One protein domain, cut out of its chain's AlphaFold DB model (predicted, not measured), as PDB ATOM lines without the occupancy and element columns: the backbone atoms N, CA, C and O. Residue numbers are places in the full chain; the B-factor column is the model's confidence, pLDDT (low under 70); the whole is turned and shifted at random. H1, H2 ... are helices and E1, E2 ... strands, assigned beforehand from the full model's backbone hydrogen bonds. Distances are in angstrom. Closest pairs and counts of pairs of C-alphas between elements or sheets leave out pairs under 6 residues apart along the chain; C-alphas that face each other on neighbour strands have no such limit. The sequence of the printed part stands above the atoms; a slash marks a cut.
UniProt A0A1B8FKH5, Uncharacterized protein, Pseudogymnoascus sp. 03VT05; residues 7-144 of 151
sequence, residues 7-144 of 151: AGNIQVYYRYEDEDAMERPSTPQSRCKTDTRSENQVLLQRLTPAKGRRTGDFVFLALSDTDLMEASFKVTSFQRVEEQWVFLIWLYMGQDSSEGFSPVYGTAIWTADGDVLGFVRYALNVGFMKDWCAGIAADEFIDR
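AT A GLANCE: This is residues 7 to 144 of the 151 residues of an uncharacterized protein of Pseudogymnoascus sp. 03VT05 (UniProt A0A1B8FKH5). A small closed barrel of six antiparallel strands, E3 to E8, forms the body, with the two-stranded hairpin E1 and E2 as a separate ribbon off one side and the short helix H1 following the last barrel strand. Residues 18 to 24, in the link between E1 and E2, stick out. The printed part has 138 residues with eight named strands and then one named helix; the class is mostly strand, though under half of the residues are in named elements. The whole is compact, with a radius of gyration of the C-alphas of 14.5 A and spans of 37 by 35 by 31 A.

IN THESE COORDINATES: E1, residues 10 to 14, begins at C-alpha 10 (65.230, 53.257, 49.078). E2 is residues 30 to 34 and E3 residues 58 to 62. E4, residues 68 to 81, is 28.4 A long and bends by 88 degrees at residue 72. E5, residues 84 to 92, is 25.2 A long; E6 is residues 108 to 110. E7, residues 115 to 123, is 20.9 A long and bends by 52 degrees at residue 120. E8, residues 132 to 137, is 15.2 A long. H1, residues 139 to 142, ends at C-alpha 142 (72.567, 52.370, 36.137).

HOW THE PARTS SIT: Round the barrel run E3, E4, E5, E8, E7, E6 and back to E3. E3, E4 and E5 are a meander, each strand the antiparallel neighbour of the one before, as are E6, E7 and E8. E3 to E6 form a Greek key, a meander whose next strand returns beside its first; in E5 to E8, E5 is the antiparallel neighbour of E8. E4 pairs with E3 over residues 68 to 72, with N 69 and O 61 at 2.8 A, and with E5 over residues 72 to 81, with N 81 and O 84 at 2.8 A. Within hydrogen-bond range are N 91 and O 133 across E5 and E8, at 2.8 A, N 121 and O 134 across E8 and E7, at 2.8 A, N 109 and O 118 across E7 and E6, at 2.8 A, and N 60 and O 110 across E6 and E3, at 2.8 A. Residues 46 to 47 pair with residues 115 to 116 of E7, parallel. H1 is on the barrel, only just at the sheet's level with a height of 3.9 A; its closest C-alpha pair with E5 is Phe 87 and Glu 140, 6.5 A. H1 is too short for an O i to N i+4 pair; its one O i to N i+3 pair is within range. E1 and E2, a hairpin with N 11 and O 33 at 2.7 A, are apart from the barrel strands; E1 and E6 only just, at 8.3 A.

THE WHOLE: The C-alphas of Glu 39 and Glu 83 are farthest apart, 42.4 A. The printed part has no cut. The links E1 to E2, E2 to E3 and E5 to E6 are long. Mean pLDDT of the printed part is 72.1; residues 7 to 43, 63 to 67, 100 to 104 and 143 to 144 are under 70.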
ATOM      1  N   ALA A   7      66.758  50.969  52.820       44.66
ATOM      2  CA  ALA A   7      67.846  51.810  53.311       44.66
ATOM      3  C   ALA A   7      67.486  53.282  53.051       44.66
ATOM      4  O   ALA A   7      67.426  53.718  51.899       44.66
ATOM      5  N   GLY A   8      67.199  54.038  54.114       58.34
ATOM      6  CA  GLY A   8      66.629  55.383  53.997       58.34
ATOM      7  C   GLY A   8      65.303  55.359  53.230       58.34
ATOM      8  O   GLY A   8      64.422  54.548  53.517       58.34
ATOM      9  N   ASN A   9      65.191  56.206  52.209       49.44
ATOM     10  CA  ASN A   9      64.064  56.233  51.285       49.44
ATOM     11  C   ASN A   9      64.162  55.199  50.159       49.44
ATOM     12  O   ASN A   9      63.405  55.315  49.218       49.44
ATOM     13  N   ILE A  10      65.068  54.220  50.177       42.09
ATOM     14  CA  ILE A  10      65.230  53.257  49.078       42.09
ATOM     15  C   ILE A  10      64.845  51.855  49.559       42.09
ATOM     16  O   ILE A  10      65.583  51.229  50.309       42.09
ATOM     17  N   GLN A  11      63.705  51.327  49.115       44.38
ATOM     18  CA  GLN A  11      63.325  49.923  49.275       44.38
ATOM     19  C   GLN A  11      64.207  49.023  48.406       44.38
ATOM     20  O   GLN A  11      64.423  49.307  47.229       44.38
ATOM     21  N   VAL A  12      64.669  47.916  48.985       41.03
ATOM     22  CA  VAL A  12      65.588  46.940  48.391       41.03
ATOM     23  C   VAL A  12      64.930  45.558  48.452       41.03
ATOM     24  O   VAL A  12      64.682  45.014  49.528       41.03
ATOM     25  N   TYR A  13      64.627  44.974  47.292       41.16
ATOM     26  CA  TYR A  13      64.047  43.627  47.189       41.16
ATOM     27  C   TYR A  13      65.111  42.606  46.800       41.16
ATOM     28  O   TYR A  13      65.681  42.740  45.724       41.16
ATOM     29  N   TYR A  14      65.319  41.570  47.614       42.94
ATOM     30  CA  TYR A  14      66.198  40.438  47.298       42.94
ATOM     31  C   TYR A  14      65.354  39.275  46.764       42.94
ATOM     32  O   TYR A  14      64.349  38.913  47.381       42.94
ATOM     33  N   ARG A  15      65.742  38.674  45.634       37.00
ATOM     34  CA  ARG A  15      65.232  37.353  45.229       37.00
ATOM     35  C   ARG A  15      66.083  36.279  45.904       37.00
ATOM     36  O   ARG A  15      67.280  36.220  45.645       37.00
ATOM     37  N   TYR A  16      65.464  35.471  46.758       43.75
ATOM     38  CA  TYR A  16      66.051  34.245  47.297       43.75
ATOM     39  C   TYR A  16      65.514  33.059  46.495       43.75
ATOM     40  O   TYR A  16      64.304  32.985  46.280       43.75
ATOM     41  N   GLU A  17      66.389  32.148  46.075       36.00
ATOM     42  CA  GLU A  17      65.999  30.751  45.882       36.00
ATOM     43  C   GLU A  17      66.322  30.028  47.203       36.00
ATOM     44  O   GLU A  17      67.461  30.064  47.656       36.00
ATOM     45  N   ASP A  18      65.271  29.500  47.837       36.16
ATOM     46  CA  ASP A  18      65.184  28.710  49.077       36.16
ATOM     47  C   ASP A  18      65.710  29.278  50.417       36.16
ATOM     48  O   ASP A  18      66.882  29.571  50.631       36.16
ATOM     49  N   GLU A  19      64.782  29.365  51.383       44.78
ATOM     50  CA  GLU A  19      64.977  29.887  52.745       44.78
ATOM     51  C   GLU A  19      65.686  28.905  53.708       44.78
ATOM     52  O   GLU A  19      65.988  29.284  54.840       44.78
ATOM     53  N   ASP A  20      66.004  27.679  53.272       42.00
ATOM     54  CA  ASP A  20      66.547  26.612  54.136       42.00
ATOM     55  C   ASP A  20      68.073  26.426  54.068       42.00
ATOM     56  O   ASP A  20      68.644  25.637  54.824       42.00
ATOM     57  N   ALA A  21      68.771  27.198  53.236       40.19
ATOM     58  CA  ALA A  21      70.225  27.236  53.224       40.19
ATOM     59  C   ALA A  21      70.697  28.624  53.671       40.19
ATOM     60  O   ALA A  21      70.559  29.615  52.960       40.19
ATOM     61  N   MET A  22      71.347  28.702  54.834       40.22
ATOM     62  CA  MET A  22      72.232  29.823  55.195       40.22
ATOM     63  C   MET A  22      73.496  29.827  54.308       40.22
ATOM     64  O   MET A  22      74.610  30.048  54.784       40.22
ATOM     65  N   GLU A  23      73.346  29.530  53.020       37.94
ATOM     66  CA  GLU A  23      74.403  29.591  52.035       37.94
ATOM     67  C   GLU A  23      74.439  30.980  51.406       37.94
ATOM     68  O   GLU A  23      73.434  31.637  51.136       37.94
ATOM     69  N   ARG A  24      75.673  31.443  51.234       42.81
ATOM     70  CA  ARG A  24      76.045  32.697  50.595       42.81
ATOM     71  C   ARG A  24      75.291  32.830  49.260       42.81
ATOM     72  O   ARG A  24      75.557  32.027  48.368       42.81
ATOM     73  N   PRO A  25      74.419  33.840  49.086       41.53
ATOM     74  CA  PRO A  25      73.646  33.970  47.866       41.53
ATOM     75  C   PRO A  25      74.587  34.249  46.708       41.53
ATOM     76  O   PRO A  25      75.522  35.059  46.793       41.53
ATOM     77  N   SER A  26      74.333  33.521  45.642       40.62
ATOM     78  CA  SER A  26      75.242  33.391  44.536       40.62
ATOM     79  C   SER A  26      75.106  34.575  43.574       40.62
ATOM     80  O   SER A  26      76.140  35.059  43.147       40.62
ATOM     81  N   THR A  27      73.934  35.216  43.440       35.84
ATOM     82  CA  THR A  27      73.806  36.566  42.845       35.84
ATOM     83  C   THR A  27      72.650  37.379  43.464       35.84
ATOM     84  O   THR A  27      71.488  37.127  43.148       35.84
ATOM     85  N   PRO A  28      72.908  38.398  44.310       40.84
ATOM     86  CA  PRO A  28      71.846  39.269  44.812       40.84
ATOM     87  C   PRO A  28      71.434  40.293  43.742       40.84
ATOM     88  O   PRO A  28      72.218  41.161  43.366       40.84
ATOM     89  N   GLN A  29      70.188  40.218  43.271       35.59
ATOM     90  CA  GLN A  29      69.557  41.289  42.495       35.59
ATOM     91  C   GLN A  29      68.696  42.141  43.426       35.59
ATOM     92  O   GLN A  29      67.819  41.599  44.097       35.59
ATOM     93  N   SER A  30      68.936  43.455  43.447       41.31
ATOM     94  CA  SER A  30      68.124  44.438  44.166       41.31
ATOM     95  C   SER A  30      67.364  45.355  43.208       41.31
ATOM     96  O   SER A  30      67.892  45.809  42.195       41.31
ATOM     97  N   ARG A  31      66.099  45.640  43.535       33.38
ATOM     98  CA  ARG A  31      65.263  46.640  42.850       33.38
ATOM     99  C   ARG A  31      64.952  47.779  43.822       33.38
ATOM    100  O   ARG A  31      64.467  47.492  44.911       33.38
ATOM    101  N   CYS A  32      65.245  49.016  43.414       35.59
ATOM    102  CA  CYS A  32      65.057  50.259  44.172       35.59
ATOM    103  C   CYS A  32      63.610  50.780  44.036       35.59
ATOM    104  O   CYS A  32      63.098  50.840  42.915       35.59
ATOM    105  N   LYS A  33      62.953  51.149  45.143       33.38
ATOM    106  CA  LYS A  33      61.689  51.924  45.165       33.38
ATOM    107  C   LYS A  33      61.749  53.006  46.235       33.38
ATOM    108  O   LYS A  33      62.295  52.739  47.296       33.38
ATOM    109  N   THR A  34      61.189  54.187  45.990       32.03
ATOM    110  CA  THR A  34      61.412  55.334  46.880       32.03
ATOM    111  C   THR A  34      60.326  55.422  47.961       32.03
ATOM    112  O   THR A  34      59.152  55.428  47.617       32.03
ATOM    113  N   ASP A  35      60.674  55.507  49.249       32.69
ATOM    114  CA  ASP A  35      59.727  55.674  50.362       32.69
ATOM    115  C   ASP A  35      60.058  56.928  51.189       32.69
ATOM    116  O   ASP A  35      61.143  57.084  51.740       32.69
ATOM    117  N   THR A  36      59.126  57.869  51.263       40.03
ATOM    118  CA  THR A  36      59.307  59.169  51.929       40.03
ATOM    119  C   THR A  36      59.141  59.067  53.447       40.03
ATOM    120  O   THR A  36      58.012  58.925  53.921       40.03
ATOM    121  N   ARG A  37      60.217  59.227  54.240       32.41
ATOM    122  CA  ARG A  37      60.083  59.534  55.680       32.41
ATOM    123  C   ARG A  37      61.208  60.416  56.271       32.41
ATOM    124  O   ARG A  37      62.384  60.156  56.061       32.41
ATOM    125  N   SER A  38      60.759  61.457  56.991       39.12
ATOM    126  CA  SER A  38      61.432  62.552  57.740       39.12
ATOM    127  C   SER A  38      62.371  62.054  58.866       39.12
ATOM    128  O   SER A  38      62.128  60.972  59.385       39.12
ATOM    129  N   GLU A  39      63.398  62.743  59.395       36.34
ATOM    130  CA  GLU A  39      63.591  64.204  59.551       36.34
ATOM    131  C   GLU A  39      65.068  64.609  59.843       36.34
ATOM    132  O   GLU A  39      65.345  65.767  60.123       36.34
ATOM    133  N   ASN A  40      66.033  63.677  59.795       39.44
ATOM    134  CA  ASN A  40      67.477  63.940  60.009       39.44
ATOM    135  C   ASN A  40      68.395  62.990  59.209       39.44
ATOM    136  O   ASN A  40      69.582  62.849  59.498       39.44
ATOM    137  N   GLN A  41      67.845  62.305  58.209       52.03
ATOM    138  CA  GLN A  41      68.600  61.398  57.351       52.03
ATOM    139  C   GLN A  41      68.974  62.135  56.067       52.03
ATOM    140  O   GLN A  41      68.137  62.829  55.488       52.03
ATOM    141  N   VAL A  42      70.228  61.993  55.624       52.69
ATOM    142  CA  VAL A  42      70.633  62.405  54.275       52.69
ATOM    143  C   VAL A  42      69.650  61.764  53.299       52.69
ATOM    144  O   VAL A  42      69.545  60.540  53.233       52.69
ATOM    145  N   LEU A  43      68.880  62.592  52.595       64.44
ATOM    146  CA  LEU A  43      67.877  62.116  51.656       64.44
ATOM    147  C   LEU A  43      68.630  61.537  50.461       64.44
ATOM    148  O   LEU A  43      69.287  62.281  49.735       64.44
ATOM    149  N   LEU A  44      68.603  60.211  50.299       76.56
ATOM    150  CA  LEU A  44      69.324  59.559  49.212       76.56
ATOM    151  C   LEU A  44      68.667  59.972  47.896       76.56
ATOM    152  O   LEU A  44      67.463  59.782  47.700       76.56
ATOM    153  N   GLN A  45      69.451  60.596  47.021       75.06
ATOM    154  CA  GLN A  45      68.915  61.340  45.882       75.06
ATOM    155  C   GLN A  45      68.901  60.506  44.606       75.06
ATOM    156  O   GLN A  45      67.909  60.484  43.879       75.06
ATOM    157  N   ARG A  46      70.025  59.851  44.299       82.62
ATOM    158  CA  ARG A  46      70.239  59.165  43.019       82.62
ATOM    159  C   ARG A  46      71.357  58.141  43.096       82.62
ATOM    160  O   ARG A  46      72.245  58.239  43.935       82.62
ATOM    161  N   LEU A  47      71.321  57.193  42.165       87.00
ATOM    162  CA  LEU A  47      72.446  56.312  41.876       87.00
ATOM    163  C   LEU A  47      73.484  57.083  41.055       87.00
ATOM    164  O   LEU A  47      73.150  57.640  40.007       87.00
ATOM    165  N   THR A  48      74.730  57.083  41.517       90.06
ATOM    166  CA  THR A  48      75.847  57.768  40.863       90.06
ATOM    167  C   THR A  48      76.957  56.763  40.573       90.06
ATOM    168  O   THR A  48      77.307  55.986  41.464       90.06
ATOM    169  N   PRO A  49      77.541  56.768  39.358       90.88
ATOM    170  CA  PRO A  49      78.638  55.872  39.019       90.88
ATOM    171  C   PRO A  49      79.786  55.973  40.026       90.88
ATOM    172  O   PRO A  49      80.251  57.066  40.357       90.88
ATOM    173  N   ALA A  50      80.278  54.828  40.487       90.44
ATOM    174  CA  ALA A  50      81.479  54.765  41.310       90.44
ATOM    175  C   ALA A  50      82.756  54.876  40.462       90.44
ATOM    176  O   ALA A  50      83.835  55.188  40.977       90.44
ATOM    177  N   LYS A  51      82.652  54.618  39.154       85.75
ATOM    178  CA  LYS A  51      83.768  54.725  38.217       85.75
ATOM    179  C   LYS A  51      84.299  56.162  38.153       85.75
ATOM    180  O   LYS A  51      83.551  57.111  37.959       85.75
ATOM    181  N   GLY A  52      85.619  56.312  38.277       83.62
ATOM    182  CA  GLY A  52      86.293  57.618  38.231       83.62
ATOM    183  C   GLY A  52      86.291  58.388  39.556       83.62
ATOM    184  O   GLY A  52      86.832  59.491  39.613       83.62
ATOM    185  N   ARG A  53      85.732  57.809  40.626       88.06
ATOM    186  CA  ARG A  53      85.775  58.393  41.968       88.06
ATOM    187  C   ARG A  53      87.189  58.375  42.547       88.06
ATOM    188  O   ARG A  53      87.982  57.476  42.255       88.06
ATOM    189  N   ARG A  54      87.517  59.376  43.369       89.12
ATOM    190  CA  ARG A  54      88.866  59.536  43.917       89.12
ATOM    191  C   ARG A  54      89.044  58.700  45.177       89.12
ATOM    192  O   ARG A  54      88.190  58.659  46.059       89.12
ATOM    193  N   THR A  55      90.200  58.052  45.276       91.50
ATOM    194  CA  THR A  55      90.653  57.420  46.515       91.50
ATOM    195  C   THR A  55      90.736  58.459  47.631       91.50
ATOM    196  O   THR A  55      91.312  59.528  47.448       91.50
ATOM    197  N   GLY A  56      90.204  58.116  48.800       86.50
ATOM    198  CA  GLY A  56      90.168  58.971  49.981       86.50
ATOM    199  C   GLY A  56      88.866  59.748  50.153       86.50
ATOM    200  O   GLY A  56      88.657  60.268  51.241       86.50
ATOM    201  N   ASP A  57      87.986  59.791  49.145       90.75
ATOM    202  CA  ASP A  57      86.679  60.438  49.292       90.75
ATOM    203  C   ASP A  57      85.880  59.765  50.420       90.75
ATOM    204  O   ASP A  57      85.761  58.535  50.466       90.75
ATOM    205  N   PHE A  58      85.312  60.571  51.317       88.94
ATOM    206  CA  PHE A  58      84.456  60.066  52.384       88.94
ATOM    207  C   PHE A  58      83.129  59.550  51.823       88.94
ATOM    208  O   PHE A  58      82.561  60.095  50.865       88.94
ATOM    209  N   VAL A  59      82.660  58.461  52.416       91.56
ATOM    210  CA  VAL A  59      81.365  57.842  52.158       91.56
ATOM    211  C   VAL A  59      80.749  57.408  53.474       91.56
ATOM    212  O   VAL A  59      81.447  57.214  54.464       91.56
ATOM    213  N   PHE A  60      79.445  57.205  53.456       88.25
ATOM    214  CA  PHE A  60      78.668  56.807  54.608       88.25
ATOM    215  C   PHE A  60      77.944  55.501  54.316       88.25
ATOM    216  O   PHE A  60      77.566  55.226  53.174       88.25
ATOM    217  N   LEU A  61      77.773  54.692  55.352       85.44
ATOM    218  CA  LEU A  61      76.964  53.483  55.327       85.44
ATOM    219  C   LEU A  61      76.259  53.308  56.674       85.44
ATOM    220  O   LEU A  61      76.788  53.717  57.708       85.44
ATOM    221  N   ALA A  62      75.067  52.710  56.680       76.75
ATOM    222  CA  ALA A  62      74.343  52.470  57.927       76.75
ATOM    223  C   ALA A  62      74.858  51.201  58.626       76.75
ATOM    224  O   ALA A  62      75.026  50.154  57.994       76.75
ATOM    225  N   LEU A  63      75.089  51.315  59.933       65.69
ATOM    226  CA  LEU A  63      75.411  50.214  60.844       65.69
ATOM    227  C   LEU A  63      74.146  49.549  61.375       65.69
ATOM    228  O   LEU A  63      74.087  48.333  61.539       65.69
ATOM    229  N   SER A  64      73.143  50.374  61.655       64.31
ATOM    230  CA  SER A  64      71.854  50.008  62.225       64.31
ATOM    231  C   SER A  64      70.796  51.005  61.743       64.31
ATOM    232  O   SER A  64      71.100  51.928  60.986       64.31
ATOM    233  N   ASP A  65      69.551  50.848  62.195       60.06
ATOM    234  CA  ASP A  65      68.471  51.795  61.886       60.06
ATOM    235  C   ASP A  65      68.752  53.219  62.416       60.06
ATOM    236  O   ASP A  65      68.142  54.184  61.950       60.06
ATOM    237  N   THR A  66      69.667  53.360  63.382       58.19
ATOM    238  CA  THR A  66      69.987  54.634  64.046       58.19
ATOM    239  C   THR A  66      71.436  55.076  63.892       58.19
ATOM    240  O   THR A  66      71.710  56.264  64.043       58.19
ATOM    241  N   ASP A  67      72.351  54.158  63.577       69.00
ATOM    242  CA  ASP A  67      73.785  54.435  63.548       69.00
ATOM    243  C   ASP A  67      74.337  54.414  62.125       69.00
ATOM    244  O   ASP A  67      74.033  53.534  61.315       69.00
ATOM    245  N   LEU A  68      75.209  55.377  61.842       77.00
ATOM    246  CA  LEU A  68      75.933  55.499  60.584       77.00
ATOM    247  C   LEU A  68      77.436  55.450  60.829       77.00
ATOM    248  O   LEU A  68      77.930  55.838  61.886       77.00
ATOM    249  N   MET A  69      78.157  54.999  59.816       82.75
ATOM    250  CA  MET A  69      79.607  54.958  59.789       82.75
ATOM    251  C   MET A  69      80.123  55.756  58.607       82.75
ATOM    252  O   MET A  69      79.654  55.591  57.481       82.75
ATOM    253  N   GLU A  70      81.122  56.584  58.879       88.12
ATOM    254  CA  GLU A  70      81.958  57.195  57.857       88.12
ATOM    255  C   GLU A  70      83.086  56.230  57.477       88.12
ATOM    256  O   GLU A  70      83.737  55.632  58.332       88.12
ATOM    257  N   ALA A  71      83.326  56.078  56.182       90.19
ATOM    258  CA  ALA A  71      84.401  55.277  55.628       90.19
ATOM    259  C   ALA A  71      85.115  56.048  54.513       90.19
ATOM    260  O   ALA A  71      84.585  56.978  53.909       90.19
ATOM    261  N   SER A  72      86.338  55.634  54.201       92.81
ATOM    262  CA  SER A  72      87.093  56.154  53.064       92.81
ATOM    263  C   SER A  72      86.905  55.254  51.852       92.81
ATOM    264  O   SER A  72      87.280  54.079  51.892       92.81
ATOM    265  N   PHE A  73      86.437  55.807  50.738       94.94
ATOM    266  CA  PHE A  73      86.497  55.132  49.447       94.94
ATOM    267  C   PHE A  73      87.954  54.869  49.067       94.94
ATOM    268  O   PHE A  73      88.793  55.768  49.142       94.94
ATOM    269  N   LYS A  74      88.289  53.645  48.655       95.12
ATOM    270  CA  LYS A  74      89.669  53.299  48.297       95.12
ATOM    271  C   LYS A  74      89.823  52.974  46.832       95.12
ATOM    272  O   LYS A  74      90.647  53.601  46.169       95.12
ATOM    273  N   VAL A  75      89.068  52.004  46.333       94.56
ATOM    274  CA  VAL A  75      89.291  51.483  44.984       94.56
ATOM    275  C   VAL A  75      88.044  50.807  44.432       94.56
ATOM    276  O   VAL A  75      87.199  50.318  45.180       94.56
ATOM    277  N   THR A  76      87.954  50.749  43.107       94.81
ATOM    278  CA  THR A  76      86.976  49.933  42.390       94.81
ATOM    279  C   THR A  76      87.619  48.658  41.859       94.81
ATOM    280  O   THR A  76      88.775  48.677  41.442       94.81
ATOM    281  N   SER A  77      86.876  47.561  41.793       93.88
ATOM    282  CA  SER A  77      87.377  46.291  41.254       93.88
ATOM    283  C   SER A  77      86.258  45.501  40.589       93.88
ATOM    284  O   SER A  77      85.099  45.884  40.681       93.88
ATOM    285  N   PHE A  78      86.591  44.366  39.986       90.56
ATOM    286  CA  PHE A  78      85.603  43.408  39.506       90.56
ATOM    287  C   PHE A  78      85.794  42.078  40.221       90.56
ATOM    288  O   PHE A  78      86.923  41.628  40.422       90.56
ATOM    289  N   GLN A  79      84.689  41.432  40.575       86.06
ATOM    290  CA  GLN A  79      84.694  40.068  41.088       86.06
ATOM    291  C   GLN A  79      83.839  39.188  40.189       86.06
ATOM    292  O   GLN A  79      82.733  39.572  39.815       86.06
ATOM    293  N   ARG A  80      84.339  37.992  39.873       82.94
ATOM    294  CA  ARG A  80      83.554  36.980  39.170       82.94
ATOM    295  C   ARG A  80      82.659  36.238  40.160       82.94
ATOM    296  O   ARG A  80      83.134  35.760  41.189       82.94
ATOM    297  N   VAL A  81      81.374  36.176  39.853       78.19
ATOM    298  CA  VAL A  81      80.300  35.653  40.694       78.19
ATOM    299  C   VAL A  81      79.353  34.894  39.771       78.19
ATOM    300  O   VAL A  81      78.826  35.504  38.852       78.19
ATOM    301  N   GLU A  82      79.207  33.576  39.949       82.44
ATOM    302  CA  GLU A  82      78.393  32.727  39.049       82.44
ATOM    303  C   GLU A  82      78.639  33.008  37.561       82.44
ATOM    304  O   GLU A  82      77.733  33.265  36.778       82.44
ATOM    305  N   GLU A  83      79.916  33.042  37.181       81.50
ATOM    306  CA  GLU A  83      80.373  33.355  35.823       81.50
ATOM    307  C   GLU A  83      80.150  34.797  35.338       81.50
ATOM    308  O   GLU A  83      80.743  35.169  34.324       81.50
ATOM    309  N   GLN A  84      79.432  35.637  36.082       80.69
ATOM    310  CA  GLN A  84      79.220  37.052  35.778       80.69
ATOM    311  C   GLN A  84      80.262  37.937  36.466       80.69
ATOM    312  O   GLN A  84      80.679  37.691  37.598       80.69
ATOM    313  N   TRP A  85      80.698  38.994  35.784       84.94
ATOM    314  CA  TRP A  85      81.521  40.030  36.401       84.94
ATOM    315  C   TRP A  85      80.621  41.031  37.112       84.94
ATOM    316  O   TRP A  85      79.706  41.573  36.501       84.94
ATOM    317  N   VAL A  86      80.900  41.269  38.391       87.12
ATOM    318  CA  VAL A  86      80.213  42.268  39.211       87.12
ATOM    319  C   VAL A  86      81.205  43.364  39.564       87.12
ATOM    320  O   VAL A  86      82.273  43.081  40.120       87.12
ATOM    321  N   PHE A  87      80.855  44.606  39.251       91.31
ATOM    322  CA  PHE A  87      81.624  45.779  39.622       91.31
ATOM    323  C   PHE A  87      81.455  46.091  41.112       91.31
ATOM    324  O   PHE A  87      80.344  46.180  41.637       91.31
ATOM    325  N   LEU A  88      82.579  46.229  41.809       93.44
ATOM    326  CA  LEU A  88      82.647  46.427  43.251       93.44
ATOM    327  C   LEU A  88      83.361  47.724  43.612       93.44
ATOM    328  O   LEU A  88      84.327  48.124  42.958       93.44
ATOM    329  N   ILE A  89      82.954  48.295  44.739       95.12
ATOM    330  CA  ILE A  89      83.664  49.355  45.454       95.12
ATOM    331  C   ILE A  89      84.250  48.805  46.752       95.12
ATOM    332  O   ILE A  89      83.626  47.984  47.420       95.12
ATOM    333  N   TRP A  90      85.441  49.273  47.112       94.38
ATOM    334  CA  TRP A  90      86.121  48.921  48.353       94.38
ATOM    335  C   TRP A  90      86.310  50.150  49.219       94.38
ATOM    336  O   TRP A  90      86.824  51.180  48.768       94.38
ATOM    337  N   LEU A  91      85.915  50.004  50.475       93.12
ATOM    338  CA  LEU A  91      85.941  51.039  51.489       93.12
ATOM    339  C   LEU A  91      86.824  50.585  52.643       93.12
ATOM    340  O   LEU A  91      86.749  49.430  53.064       93.12
ATOM    341  N   TYR A  92      87.609  51.511  53.178       91.94
ATOM    342  CA  TYR A  92      88.251  51.336  54.472       91.94
ATOM    343  C   TYR A  92      87.407  52.032  55.534       91.94
ATOM    344  O   TYR A  92      87.185  53.239  55.441       91.94
ATOM    345  N   MET A  93      86.945  51.275  56.521       88.56
ATOM    346  CA  MET A  93      86.012  51.730  57.553       88.56
ATOM    347  C   MET A  93      86.716  52.332  58.779       88.56
ATOM    348  O   MET A  93      86.061  52.866  59.662       88.56
ATOM    349  N   GLY A  94      88.050  52.291  58.827       85.50
ATOM    350  CA  GLY A  94      88.826  52.765  59.975       85.50
ATOM    351  C   GLY A  94      89.232  51.627  60.903       85.50
ATOM    352  O   GLY A  94      88.582  50.589  60.954       85.50
ATOM    353  N   GLN A  95      90.346  51.805  61.608       83.44
ATOM    354  CA  GLN A  95      90.923  50.740  62.422       83.44
ATOM    355  C   GLN A  95      89.944  50.299  63.515       83.44
ATOM    356  O   GLN A  95      89.328  51.144  64.159       83.44
ATOM    357  N   ASP A  96      89.823  48.985  63.697       82.62
ATOM    358  CA  ASP A  96      88.984  48.344  64.717       82.62
ATOM    359  C   ASP A  96      87.474  48.608  64.537       82.62
ATOM    360  O   ASP A  96      86.658  48.256  65.386       82.62
ATOM    361  N   SER A  97      87.074  49.138  63.374       79.25
ATOM    362  CA  SER A  97      85.669  49.285  62.972       79.25
ATOM    363  C   SER A  97      84.919  47.959  62.946       79.25
ATOM    364  O   SER A  97      83.718  47.928  63.186       79.25
ATOM    365  N   SER A  98      85.608  46.851  62.678       75.69
ATOM    366  CA  SER A  98      85.010  45.516  62.679       75.69
ATOM    367  C   SER A  98      84.507  45.047  64.052       75.69
ATOM    368  O   SER A  98      83.620  44.188  64.103       75.69
ATOM    369  N   GLU A  99      84.997  45.619  65.157       70.88
ATOM    370  CA  GLU A  99      84.572  45.307  66.528       70.88
ATOM    371  C   GLU A  99      83.259  46.034  66.876       70.88
ATOM    372  O   GLU A  99      83.208  46.953  67.683       70.88
ATOM    373  N   GLY A 100      82.164  45.645  66.221       63.47
ATOM    374  CA  GLY A 100      80.839  46.261  66.407       63.47
ATOM    375  C   GLY A 100      80.074  46.475  65.105       63.47
ATOM    376  O   GLY A 100      78.874  46.737  65.116       63.47
ATOM    377  N   PHE A 101      80.751  46.297  63.973       65.06
ATOM    378  CA  PHE A 101      80.158  46.394  62.651       65.06
ATOM    379  C   PHE A 101      79.504  45.069  62.234       65.06
ATOM    380  O   PHE A 101      80.175  44.122  61.822       65.06
ATOM    381  N   SER A 102      78.173  45.008  62.312       66.19
ATOM    382  CA  SER A 102      77.373  43.951  61.683       66.19
ATOM    383  C   SER A 102      76.682  44.540  60.450       66.19
ATOM    384  O   SER A 102      75.609  45.127  60.584       66.19
ATOM    385  N   PRO A 103      77.296  44.463  59.254       62.62
ATOM    386  CA  PRO A 103      76.730  45.100  58.078       62.62
ATOM    387  C   PRO A 103      75.364  44.519  57.782       62.62
ATOM    388  O   PRO A 103      75.214  43.313  57.566       62.62
ATOM    389  N   VAL A 104      74.386  45.401  57.651       68.44
ATOM    390  CA  VAL A 104      73.110  45.025  57.071       68.44
ATOM    391  C   VAL A 104      73.322  44.951  55.550       68.44
ATOM    392  O   VAL A 104      73.475  45.967  54.873       68.44
ATOM    393  N   TYR A 105      73.479  43.740  55.001       80.06
ATOM    394  CA  TYR A 105      73.812  43.576  53.580       80.06
ATOM    395  C   TYR A 105      72.747  44.206  52.682       80.06
ATOM    396  O   TYR A 105      71.554  44.019  52.887       80.06
ATOM    397  N   GLY A 106      73.190  44.911  51.648       76.94
ATOM    398  CA  GLY A 106      72.376  45.671  50.707       76.94
ATOM    399  C   GLY A 106      71.970  47.065  51.191       76.94
ATOM    400  O   GLY A 106      71.286  47.767  50.456       76.94
ATOM    401  N   THR A 107      72.436  47.507  52.363       81.81
ATOM    402  CA  THR A 107      72.355  48.917  52.764       81.81
ATOM    403  C   THR A 107      73.129  49.804  51.796       81.81
ATOM    404  O   THR A 107      74.193  49.417  51.304       81.81
ATOM    405  N   ALA A 108      72.601  50.995  51.522       87.75
ATOM    406  CA  ALA A 108      73.243  51.969  50.651       87.75
ATOM    407  C   ALA A 108      74.628  52.390  51.173       87.75
ATOM    408  O   ALA A 108      74.881  52.447  52.373       87.75
ATOM    409  N   ILE A 109      75.508  52.722  50.238       90.44
ATOM    410  CA  ILE A 109      76.767  53.425  50.466       90.44
ATOM    411  C   ILE A 109      76.623  54.760  49.745       90.44
ATOM    412  O   ILE A 109      76.419  54.765  48.529       90.44
ATOM    413  N   TRP A 110      76.709  55.876  50.463       91.38
ATOM    414  CA  TRP A 110      76.393  57.189  49.901       91.38
ATOM    415  C   TRP A 110      77.415  58.273  50.243       91.38
ATOM    416  O   TRP A 110      78.268  58.110  51.110       91.38
ATOM    417  N   THR A 111      77.371  59.377  49.507       90.50
ATOM    418  CA  THR A 111      78.206  60.568  49.725       90.50
ATOM    419  C   THR A 111      77.550  61.524  50.716       90.50
ATOM    420  O   THR A 111      76.366  61.393  51.010       90.50
ATOM    421  N   ALA A 112      78.273  62.543  51.188       86.00
ATOM    422  CA  ALA A 112      77.676  63.607  52.007       86.00
ATOM    423  C   ALA A 112      76.480  64.301  51.316       86.00
ATOM    424  O   ALA A 112      75.554  64.744  51.988       86.00
ATOM    425  N   ASP A 113      76.476  64.335  49.981       86.38
ATOM    426  CA  ASP A 113      75.413  64.932  49.166       86.38
ATOM    427  C   ASP A 113      74.190  64.008  48.989       86.38
ATOM    428  O   ASP A 113      73.187  64.407  48.398       86.38
ATOM    429  N   GLY A 114      74.257  62.767  49.482       81.94
ATOM    430  CA  GLY A 114      73.200  61.766  49.314       81.94
ATOM    431  C   GLY A 114      73.239  61.021  47.980       81.94
ATOM    432  O   GLY A 114      72.270  60.343  47.633       81.94
ATOM    433  N   ASP A 115      74.340  61.106  47.230       89.31
ATOM    434  CA  ASP A 115      74.540  60.286  46.035       89.31
ATOM    435  C   ASP A 115      74.895  58.851  46.446       89.31
ATOM    436  O   ASP A 115      75.839  58.627  47.201       89.31
ATOM    437  N   VAL A 116      74.168  57.864  45.933       91.19
ATOM    438  CA  VAL A 116      74.375  56.445  46.239       91.19
ATOM    439  C   VAL A 116      75.377  55.849  45.256       91.19
ATOM    440  O   VAL A 116      75.139  55.809  44.052       91.19
ATOM    441  N   LEU A 117      76.490  55.347  45.783       93.06
ATOM    442  CA  LEU A 117      77.600  54.770  45.016       93.06
ATOM    443  C   LEU A 117      77.525  53.253  44.898       93.06
ATOM    444  O   LEU A 117      78.275  52.651  44.131       93.06
ATOM    445  N   GLY A 118      76.676  52.623  45.700       92.00
ATOM    446  CA  GLY A 118      76.561  51.181  45.743       92.00
ATOM    447  C   GLY A 118      75.844  50.691  46.984       92.00
ATOM    448  O   GLY A 118      75.267  51.471  47.740       92.00
ATOM    449  N   PHE A 119      75.909  49.382  47.193       88.88
ATOM    450  CA  PHE A 119      75.242  48.708  48.300       88.88
ATOM    451  C   PHE A 119      76.184  47.714  48.971       88.88
ATOM    452  O   PHE A 119      76.913  46.991  48.288       88.88
ATOM    453  N   VAL A 120      76.172  47.668  50.303       88.06
ATOM    454  CA  VAL A 120      77.048  46.810  51.109       88.06
ATOM    455  C   VAL A 120      76.869  45.350  50.702       88.06
ATOM    456  O   VAL A 120      75.767  44.813  50.748       88.06
ATOM    457  N   ARG A 121      77.956  44.681  50.319       85.12
ATOM    458  CA  ARG A 121      77.934  43.263  49.944       85.12
ATOM    459  C   ARG A 121      78.474  42.387  51.057       85.12
ATOM    460  O   ARG A 121      77.859  41.385  51.394       85.12
ATOM    461  N   TYR A 122      79.643  42.739  51.580       78.75
ATOM    462  CA  TYR A 122      80.207  42.115  52.766       78.75
ATOM    463  C   TYR A 122      81.266  43.008  53.405       78.75
ATOM    464  O   TYR A 122      81.989  43.716  52.709       78.75
ATOM    465  N   ALA A 123      81.394  42.919  54.726       78.00
ATOM    466  CA  ALA A 123      82.556  43.408  55.452       78.00
ATOM    467  C   ALA A 123      83.101  42.270  56.302       78.00
ATOM    468  O   ALA A 123      82.336  41.555  56.955       78.00
ATOM    469  N   LEU A 124      84.412  42.061  56.227       71.38
ATOM    470  CA  LEU A 124      85.071  41.008  56.985       71.38
ATOM    471  C   LEU A 124      85.413  41.545  58.372       71.38
ATOM    472  O   LEU A 124      85.942  42.645  58.508       71.38
ATOM    473  N   ASN A 125      85.129  40.747  59.396       75.62
ATOM    474  CA  ASN A 125      85.462  41.060  60.785       75.62
ATOM    475  C   ASN A 125      86.731  40.345  61.277       75.62
ATOM    476  O   ASN A 125      87.113  40.476  62.433       75.62
ATOM    477  N   VAL A 126      87.387  39.579  60.402       75.00
ATOM    478  CA  VAL A 126      88.606  38.822  60.700       75.00
ATOM    479  C   VAL A 126      89.569  38.852  59.512       75.00
ATOM    480  O   VAL A 126      89.162  38.995  58.357       75.00
ATOM    481  N   GLY A 127      90.860  38.659  59.791       82.56
ATOM    482  CA  GLY A 127      91.913  38.550  58.778       82.56
ATOM    483  C   GLY A 127      92.427  39.894  58.250       82.56
ATOM    484  O   GLY A 127      92.137  40.951  58.795       82.56
ATOM    485  N   PHE A 128      93.223  39.856  57.176       79.62
ATOM    486  CA  PHE A 128      93.915  41.039  56.631       79.62
ATOM    487  C   PHE A 128      92.994  42.128  56.080       79.62
ATOM    488  O   PHE A 128      93.390  43.284  55.998       79.62
ATOM    489  N   MET A 129      91.780  41.744  55.694       83.38
ATOM    490  CA  MET A 129      90.744  42.656  55.215       83.38
ATOM    491  C   MET A 129      89.740  42.996  56.324       83.38
ATOM    492  O   MET A 129      88.646  43.470  56.021       83.38
ATOM    493  N   LYS A 130      90.090  42.754  57.601       83.69
ATOM    494  CA  LYS A 130      89.339  43.333  58.718       83.69
ATOM    495  C   LYS A 130      89.281  44.845  58.540       83.69
ATOM    496  O   LYS A 130      90.236  45.426  58.033       83.69
ATOM    497  N   ASP A 131      88.178  45.463  58.942       86.31
ATOM    498  CA  ASP A 131      87.962  46.912  58.814       86.31
ATOM    499  C   ASP A 131      87.767  47.411  57.366       86.31
ATOM    500  O   ASP A 131      87.761  48.615  57.095       86.31
ATOM    501  N   TRP A 132      87.569  46.493  56.412       90.50
ATOM    502  CA  TRP A 132      87.195  46.816  55.036       90.50
ATOM    503  C   TRP A 132      85.775  46.362  54.719       90.50
ATOM    504  O   TRP A 132      85.312  45.309  55.163       90.50
ATOM    505  N   CYS A 133      85.106  47.140  53.872       89.81
ATOM    506  CA  CYS A 133      83.804  46.810  53.313       89.81
ATOM    507  C   CYS A 133      83.883  46.775  51.787       89.81
ATOM    508  O   CYS A 133      84.383  47.706  51.153       89.81
ATOM    509  N   ALA A 134      83.346  45.710  51.200       91.12
ATOM    510  CA  ALA A 134      83.071  45.619  49.778       91.12
ATOM    511  C   ALA A 134      81.588  45.910  49.525       91.12
ATOM    512  O   ALA A 134      80.707  45.329  50.166       91.12
ATOM    513  N   GLY A 135      81.309  46.776  48.557       91.56
ATOM    514  CA  GLY A 135      79.968  47.050  48.051       91.56
ATOM    515  C   GLY A 135      79.834  46.687  46.577       91.56
ATOM    516  O   GLY A 135      80.818  46.723  45.843       91.56
ATOM    517  N   ILE A 136      78.623  46.350  46.135       92.00
ATOM    518  CA  ILE A 136      78.282  46.303  44.707       92.00
ATOM    519  C   ILE A 136      78.132  47.744  44.233       92.00
ATOM    520  O   ILE A 136      77.378  48.502  44.842       92.00
ATOM    521  N   ALA A 137      78.858  48.124  43.187       92.75
ATOM    522  CA  ALA A 137      78.834  49.477  42.650       92.75
ATOM    523  C   ALA A 137      77.464  49.819  42.041       92.75
ATOM    524  O   ALA A 137      76.811  48.967  41.437       92.75
ATOM    525  N   ALA A 138      77.052  51.082  42.156       91.19
ATOM    526  CA  ALA A 138      75.812  51.589  41.575       91.19
ATOM    527  C   ALA A 138      75.764  51.419  40.045       91.19
ATOM    528  O   ALA A 138      74.680  51.259  39.489       91.19
ATOM    529  N   ASP A 139      76.916  51.396  39.366       90.44
ATOM    530  CA  ASP A 139      77.019  51.213  37.915       90.44
ATOM    531  C   ASP A 139      76.340  49.914  37.438       90.44
ATOM    532  O   ASP A 139      75.754  49.894  36.358       90.44
ATOM    533  N   GLU A 140      76.325  48.859  38.265       85.50
ATOM    534  CA  GLU A 140      75.616  47.603  37.959       85.50
ATOM    535  C   GLU A 140      74.099  47.791  37.793       85.50
ATOM    536  O   GLU A 140      73.431  46.955  37.182       85.50
ATOM    537  N   PHE A 141      73.555  48.885  38.328       82.31
ATOM    538  CA  PHE A 141      72.131  49.211  38.322       82.31
ATOM    539  C   PHE A 141      71.790  50.364  37.370       82.31
ATOM    540  O   PHE A 141      70.638  50.482  36.959       82.31
ATOM    541  N   ILE A 142      72.768  51.203  37.011       80.25
ATOM    542  CA  ILE A 142      72.567  52.370  36.137       80.25
ATOM    543  C   ILE A 142      72.348  51.935  34.676       80.25
ATOM    544  O   ILE A 142      71.468  52.477  34.011       80.25
ATOM    545  N   ASP A 143      73.060  50.902  34.208       57.53
ATOM    546  CA  ASP A 143      73.083  50.520  32.785       57.53
ATOM    547  C   ASP A 143      72.329  49.218  32.438       57.53
ATOM    548  O   ASP A 143      72.274  48.824  31.273       57.53
ATOM    549  N   ARG A 144      71.660  48.556  33.395       52.81
ATOM    550  CA  ARG A 144      70.855  47.336  33.121       52.81
ATOM    551  C   ARG A 144      69.425  47.599  32.625       52.81
ATOM    552  O   ARG A 144      68.588  46.701  32.624       52.81
TER     553      ARG A 144